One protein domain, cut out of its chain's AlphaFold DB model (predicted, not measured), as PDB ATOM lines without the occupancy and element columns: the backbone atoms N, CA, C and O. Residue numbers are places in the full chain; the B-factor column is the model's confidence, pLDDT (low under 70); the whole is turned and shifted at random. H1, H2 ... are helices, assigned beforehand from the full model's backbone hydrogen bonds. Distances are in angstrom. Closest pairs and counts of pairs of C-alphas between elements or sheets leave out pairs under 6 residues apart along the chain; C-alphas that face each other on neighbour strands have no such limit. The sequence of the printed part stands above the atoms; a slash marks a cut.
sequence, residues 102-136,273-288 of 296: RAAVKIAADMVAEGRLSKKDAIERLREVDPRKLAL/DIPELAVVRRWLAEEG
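What this domain is: This is residues 102 to 136 and 273 to 288 of the 296 residues of an uncharacterized protein of Planctomycetes bacterium (UniProt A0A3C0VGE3). H1 and H2 fold into a helical hairpin, two helices joined by a tight turn, and H3 packs crosswise over one side of it, reaching both helices. After H2, residues 126 to 136, in no named element, run toward the first residues of H1. The printed part has 51 residues with three named helices, H1, H2 and H3 in chain order, and no named strand; the class is all helix. The whole is compact, with a radius of gyration of the C-alphas of 10.1 A, and spans 27 by 23 by 18 A.

How they stand to each other: H1, residues 102 to 113, touches H2, residues 119 to 125, with residues 108 to 112 alone. The closest C-alphas are those of Ala 108 and Ala 122, 5.5 A apart. This hairpin has a shallow tilt of 26 degrees, opposite ways. H3, residues 275 to 286, touches H1 at a steep tilt of 64 degrees, the same way, through residues 276 to 280 of H3 and 105 to 110 of H1 alone; the closest C-alphas are those of Lys 106 and Glu 276, 5.6 A apart. H3 touches H2 with residues 280 to 284 alone, and is only just about perpendicular to it at 72 degrees; the closest C-alphas are those of Lys 119 and Trp 283, 6.7 A apart. Every O i to N i+4 pair is within hydrogen-bond range in H1 and H2, and 7 of 8 are in H3.

Where its parts are: H1 begins at C-alpha 102 (37.936, 107.828, -9.794) and is 16.7 A long. H2 is 9.9 A long and begins at C-alpha 119 (37.383, 91.499, -4.470). H3 is 17.5 A long and ends at C-alpha 286 (30.356, 87.579, -10.255).

The domain as a whole: The two C-alphas farthest apart are those of Leu 136 and Gly 288, at 28.3 A. Residues 137 to 272 are not printed; C-alphas 136 and 273 are 9.2 A apart across this cut, which lies in the link from H2 to H3. The mean pLDDT of the printed part is 92.0, and no printed residue is under 70.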
ATOM      1  N   ARG A 102      37.085 108.499  -8.801       88.19
ATOM      2  CA  ARG A 102      37.936 107.828  -9.794       88.19
ATOM      3  C   ARG A 102      39.147 107.164  -9.148       88.19
ATOM      4  O   ARG A 102      39.408 105.995  -9.425       88.19
ATOM      5  N   ALA A 103      39.864 107.890  -8.287       90.25
ATOM      6  CA  ALA A 103      41.013 107.340  -7.580       90.25
ATOM      7  C   ALA A 103      40.602 106.145  -6.714       90.25
ATOM      8  O   ALA A 103      41.304 105.145  -6.709       90.25
ATOM      9  N   ALA A 104      39.445 106.192  -6.045       94.88
ATOM     10  CA  ALA A 104      38.934 105.063  -5.270       94.88
ATOM     11  C   ALA A 104      38.755 103.801  -6.131       94.88
ATOM     12  O   ALA A 104      39.278 102.748  -5.766       94.88
ATOM     13  N   VAL A 105      38.088 103.912  -7.290       95.56
ATOM     14  CA  VAL A 105      37.895 102.787  -8.227       95.56
ATOM     15  C   VAL A 105      39.231 102.244  -8.724       95.56
ATOM     16  O   VAL A 105      39.454 101.035  -8.668       95.56
ATOM     17  N   LYS A 106      40.135 103.127  -9.163       95.19
ATOM     18  CA  LYS A 106      41.453 102.723  -9.654       95.19
ATOM     19  C   LYS A 106      42.285 102.027  -8.577       95.19
ATOM     20  O   LYS A 106      42.804 100.943  -8.810       95.19
ATOM     21  N   ILE A 107      42.383 102.625  -7.391       96.94
ATOM     22  CA  ILE A 107      43.182 102.100  -6.279       96.94
ATOM     23  C   ILE A 107      42.654 100.734  -5.841       96.94
ATOM     24  O   ILE A 107      43.444  99.816  -5.649       96.94
ATOM     25  N   ALA A 108      41.333 100.574  -5.722       97.56
ATOM     26  CA  ALA A 108      40.733  99.292  -5.375       97.56
ATOM     27  C   ALA A 108      41.040  98.219  -6.436       97.56
ATOM     28  O   ALA A 108      41.438  97.111  -6.083       97.56
ATOM     29  N   ALA A 109      40.913  98.559  -7.724       97.44
ATOM     30  CA  ALA A 109      41.255  97.669  -8.832       97.44
ATOM     31  C   ALA A 109      42.722  97.229  -8.812       97.44
ATOM     32  O   ALA A 109      43.004  96.029  -8.843       97.44
ATOM     33  N   ASP A 110      43.636  98.193  -8.703       97.38
ATOM     34  CA  ASP A 110      45.075  97.947  -8.659       97.38
ATOM     35  C   ASP A 110      45.441  97.090  -7.434       97.38
ATOM     36  O   ASP A 110      46.140  96.092  -7.568       97.38
ATOM     37  N   MET A 111      44.902  97.388  -6.245       97.31
ATOM     38  CA  MET A 111      45.199  96.620  -5.028       97.31
ATOM     39  C   MET A 111      44.695  95.175  -5.077       97.31
ATOM     40  O   MET A 111      45.353  94.289  -4.532       97.31
ATOM     41  N   VAL A 112      43.565  94.906  -5.738       97.88
ATOM     42  CA  VAL A 112      43.133  93.521  -5.985       97.88
ATOM     43  C   VAL A 112      44.065  92.828  -6.977       97.88
ATOM     44  O   VAL A 112      44.448  91.681  -6.746       97.88
ATOM     45  N   ALA A 113      44.467  93.508  -8.054       97.25
ATOM     46  CA  ALA A 113      45.409  92.959  -9.032       97.25
ATOM     47  C   ALA A 113      46.789  92.662  -8.416       97.25
ATOM     48  O   ALA A 113      47.421  91.665  -8.757       97.25
ATOM     49  N   GLU A 114      47.224  93.488  -7.466       96.56
ATOM     50  CA  GLU A 114      48.455  93.326  -6.686       96.56
ATOM     51  C   GLU A 114      48.335  92.266  -5.571       96.56
ATOM     52  O   GLU A 114      49.313  91.993  -4.876       96.56
ATOM     53  N   GLY A 115      47.152  91.671  -5.362       96.44
ATOM     54  CA  GLY A 115      46.909  90.680  -4.306       96.44
ATOM     55  C   GLY A 115      46.863  91.260  -2.887       96.44
ATOM     56  O   GLY A 115      46.937  90.512  -1.916       96.44
ATOM     57  N   ARG A 116      46.739  92.586  -2.757       96.00
ATOM     58  CA  ARG A 116      46.697  93.315  -1.480       96.00
ATOM     59  C   ARG A 116      45.288  93.518  -0.946       96.00
ATOM     60  O   ARG A 116      45.148  93.858   0.216       96.00
ATOM     61  N   LEU A 117      44.250  93.358  -1.756       96.81
ATOM     62  CA  LEU A 117      42.861  93.549  -1.344       96.81
ATOM     63  C   LEU A 117      41.997  92.444  -1.957       96.81
ATOM     64  O   LEU A 117      42.203  92.057  -3.106       96.81
ATOM     65  N   SER A 118      41.033  91.911  -1.208       96.75
ATOM     66  CA  SER A 118      40.093  90.939  -1.774       96.75
ATOM     67  C   SER A 118      39.044  91.648  -2.642       96.75
ATOM     68  O   SER A 118      38.683  92.796  -2.381       96.75
ATOM     69  N   LYS A 119      38.495  90.961  -3.655       96.19
ATOM     70  CA  LYS A 119      37.383  91.499  -4.470       96.19
ATOM     71  C   LYS A 119      36.195  91.929  -3.603       96.19
ATOM     72  O   LYS A 119      35.600  92.973  -3.848       96.19
ATOM     73  N   LYS A 120      35.873  91.136  -2.579       95.38
ATOM     74  CA  LYS A 120      34.749  91.387  -1.673       95.38
ATOM     75  C   LYS A 120      34.950  92.665  -0.858       95.38
ATOM     76  O   LYS A 120      34.043  93.489  -0.789       95.38
ATOM     77  N   ASP A 121      36.146  92.857  -0.305       96.25
ATOM     78  CA  ASP A 121      36.472  94.066   0.463       96.25
ATOM     79  C   ASP A 121      36.553  95.300  -0.442       96.25
ATOM     80  O   ASP A 121      36.134  96.388  -0.048       96.25
ATOM     81  N   ALA A 122      37.037  95.134  -1.678       96.81
ATOM     82  CA  ALA A 122      37.033  96.192  -2.681       96.81
ATOM     83  C   ALA A 122      35.604  96.643  -3.030       96.81
ATOM     84  O   ALA A 122      35.342  97.844  -3.060       96.81
ATOM     85  N   ILE A 123      34.674  95.704  -3.240       96.38
ATOM     86  CA  ILE A 123      33.256  96.011  -3.478       96.38
ATOM     87  C   ILE A 123      32.662  96.775  -2.290       96.38
ATOM     88  O   ILE A 123      32.022  97.802  -2.491       96.38
ATOM     89  N   GLU A 124      32.904  96.326  -1.055       95.25
ATOM     90  CA  GLU A 124      32.384  97.017   0.130       95.25
ATOM     91  C   GLU A 124      32.917  98.450   0.234       95.25
ATOM     92  O   GLU A 124      32.153  99.390   0.448       95.25
ATOM     93  N   ARG A 125      34.222  98.637   0.010       94.25
ATOM     94  CA  ARG A 125      34.872  99.952   0.074       94.25
ATOM     95  C   ARG A 125      34.351 100.924  -0.986       94.25
ATOM     96  O   ARG A 125      34.351 102.132  -0.764       94.25
ATOM     97  N   LEU A 126      33.913 100.415  -2.136       96.12
ATOM     98  CA  LEU A 126      33.398 101.229  -3.236       96.12
ATOM     99  C   LEU A 126      31.903 101.557  -3.114       96.12
ATOM    100  O   LEU A 126      31.378 102.282  -3.962       96.12
ATOM    101  N   ARG A 127      31.221 101.094  -2.060       94.25
ATOM    102  CA  ARG A 127      29.773 101.283  -1.891       94.25
ATOM    103  C   ARG A 127      29.352 102.747  -1.763       94.25
ATOM    104  O   ARG A 127      28.254 103.097  -2.179       94.25
ATOM    105  N   GLU A 128      30.213 103.609  -1.228       90.44
ATOM    106  CA  GLU A 128      29.930 105.045  -1.069       90.44
ATOM    107  C   GLU A 128      30.359 105.891  -2.281       90.44
ATOM    108  O   GLU A 128      30.210 107.116  -2.286       90.44
ATOM    109  N   VAL A 129      30.904 105.262  -3.329       91.94
ATOM    110  CA  VAL A 129      31.370 105.975  -4.520       91.94
ATOM    111  C   VAL A 129      30.180 106.411  -5.370       91.94
ATOM    112  O   VAL A 129      29.450 105.587  -5.913       91.94
ATOM    113  N   ASP A 130      30.031 107.725  -5.542       87.88
ATOM    114  CA  ASP A 130      29.054 108.319  -6.456       87.88
ATOM    115  C   ASP A 130      29.531 108.187  -7.919       87.88
ATOM    116  O   ASP A 130      30.524 108.827  -8.295       87.88
ATOM    117  N   PRO A 131      28.823 107.427  -8.781       86.25
ATOM    118  CA  PRO A 131      29.184 107.258 -10.188       86.25
ATOM    119  C   PRO A 131      29.252 108.579 -10.963       86.25
ATOM    120  O   PRO A 131      30.019 108.710 -11.916       86.25
ATOM    121  N   ARG A 132      28.490 109.597 -10.540       81.69
ATOM    122  CA  ARG A 132      28.469 110.920 -11.185       81.69
ATOM    123  C   ARG A 132      29.783 111.676 -10.998       81.69
ATOM    124  O   ARG A 132      30.057 112.606 -11.750       81.69
ATOM    125  N   LYS A 133      30.601 111.276 -10.019       80.62
ATOM    126  CA  LYS A 133      31.911 111.869  -9.708       80.62
ATOM    127  C   LYS A 133      33.086 111.107 -10.332       80.62
ATOM    128  O   LYS A 133      34.236 111.448 -10.068       80.62
ATOM    129  N   LEU A 134      32.818 110.074 -11.133       82.44
ATOM    130  CA  LEU A 134      33.853 109.280 -11.802       82.44
ATOM    131  C   LEU A 134      34.512 110.026 -12.969       82.44
ATOM    132  O   LEU A 134      35.712 109.875 -13.202       82.44
ATOM    133  N   ALA A 135      33.743 110.833 -13.702       75.56
ATOM    134  CA  ALA A 135      34.269 111.588 -14.829       75.56
ATOM    135  C   ALA A 135      35.256 112.655 -14.338       75.56
ATOM    136  O   ALA A 135      34.897 113.544 -13.564       75.56
ATOM    137  N   LEU A 136      36.495 112.587 -14.827       70.94
ATOM    138  CA  LEU A 136      37.395 113.731 -14.767       70.94
ATOM    139  C   LEU A 136      37.158 114.568 -16.013       70.94
ATOM    140  O   LEU A 136      37.111 114.041 -17.123       70.94
ATOM    141  N   ASP A 273      36.408 107.261 -19.631       71.19
ATOM    142  CA  ASP A 273      37.023 105.943 -19.651       71.19
ATOM    143  C   ASP A 273      37.858 105.731 -18.382       71.19
ATOM    144  O   ASP A 273      38.826 106.451 -18.093       71.19
ATOM    145  N   ILE A 274      37.408 104.760 -17.594       80.56
ATOM    146  CA  ILE A 274      38.063 104.246 -16.397       80.56
ATOM    147  C   ILE A 274      38.119 102.737 -16.623       80.56
ATOM    148  O   ILE A 274      37.155 102.043 -16.288       80.56
ATOM    149  N   PRO A 275      39.200 102.215 -17.221       87.69
ATOM    150  CA  PRO A 275      39.323 100.788 -17.512       87.69
ATOM    151  C   PRO A 275      39.059  99.911 -16.279       87.69
ATOM    152  O   PRO A 275      38.424  98.858 -16.359       87.69
ATOM    153  N   GLU A 276      39.469 100.393 -15.109       93.25
ATOM    154  CA  GLU A 276      39.271  99.756 -13.812       93.25
ATOM    155  C   GLU A 276      37.789  99.637 -13.413       93.25
ATOM    156  O   GLU A 276      37.406  98.673 -12.750       93.25
ATOM    157  N   LEU A 277      36.913 100.539 -13.871       92.12
ATOM    158  CA  LEU A 277      35.471 100.447 -13.619       92.12
ATOM    159  C   LEU A 277      34.870  99.198 -14.276       92.12
ATOM    160  O   LEU A 277      34.015  98.542 -13.682       92.12
ATOM    161  N   ALA A 278      35.337  98.825 -15.471       91.94
ATOM    162  CA  ALA A 278      34.901  97.596 -16.134       91.94
ATOM    163  C   ALA A 278      35.339  96.342 -15.357       91.94
ATOM    164  O   ALA A 278      34.626  95.337 -15.334       91.94
ATOM    165  N   VAL A 279      36.498  96.397 -14.695       94.69
ATOM    166  CA  VAL A 279      36.976  95.327 -13.810       94.69
ATOM    167  C   VAL A 279      36.077  95.214 -12.578       94.69
ATOM    168  O   VAL A 279      35.596  94.119 -12.291       94.69
ATOM    169  N   VAL A 280      35.766  96.335 -11.920       95.00
ATOM    170  CA  VAL A 280      34.866  96.369 -10.754       95.00
ATOM    171  C   VAL A 280      33.462  95.868 -11.106       95.00
ATOM    172  O   VAL A 280      32.917  95.028 -10.394       95.00
ATOM    173  N   ARG A 281      32.888  96.306 -12.235       94.62
ATOM    174  CA  ARG A 281      31.573  95.834 -12.716       94.62
ATOM    175  C   ARG A 281      31.525  94.323 -12.923       94.62
ATOM    176  O   ARG A 281      30.514  93.694 -12.626       94.62
ATOM    177  N   ARG A 282      32.623  93.723 -13.391       94.69
ATOM    178  CA  ARG A 282      32.738  92.265 -13.524       94.69
ATOM    179  C   ARG A 282      32.667  91.573 -12.166       94.69
ATOM    180  O   ARG A 282      31.940  90.598 -12.037       94.69
ATOM    181  N   TRP A 283      33.370  92.092 -11.158       95.69
ATOM    182  CA  TRP A 283      33.307  91.541  -9.802       95.69
ATOM    183  C   TRP A 283      31.900  91.642  -9.216       95.69
ATOM    184  O   TRP A 283      31.409  90.682  -8.640       95.69
ATOM    185  N   LEU A 284      31.227  92.779  -9.414       94.75
ATOM    186  CA  LEU A 284      29.844  92.972  -8.969       94.75
ATOM    187  C   LEU A 284      28.893  91.948  -9.602       94.75
ATOM    188  O   LEU A 284      28.020  91.424  -8.914       94.75
ATOM    189  N   ALA A 285      29.079  91.631 -10.886       93.12
ATOM    190  CA  ALA A 285      28.307  90.597 -11.570       93.12
ATOM    191  C   ALA A 285      28.625  89.181 -11.053       93.12
ATOM    192  O   ALA A 285      27.705  88.395 -10.848       93.12
ATOM    193  N   GLU A 286      29.903  88.864 -10.819       93.00
ATOM    194  CA  GLU A 286      30.356  87.579 -10.255       93.00
ATOM    195  C   GLU A 286      29.790  87.336  -8.843       93.00
ATOM    196  O   GLU A 286      29.370  86.225  -8.531       93.00
ATOM    197  N   GLU A 287      29.739  88.380  -8.014       91.00
ATOM    198  CA  GLU A 287      29.264  88.332  -6.622       91.00
ATOM    199  C   GLU A 287      27.744  88.569  -6.490       91.00
ATOM    200  O   GLU A 287      27.198  88.537  -5.388       91.00
ATOM    201  N   GLY A 288      27.035  88.821  -7.599       89.62
ATOM    202  CA  GLY A 288      25.582  89.031  -7.610       89.62
ATOM    203  C   GLY A 288      25.108  90.334  -6.947       89.62
ATOM    204  O   GLY A 288      23.966  90.411  -6.493       89.62
TER     205      GLY A 288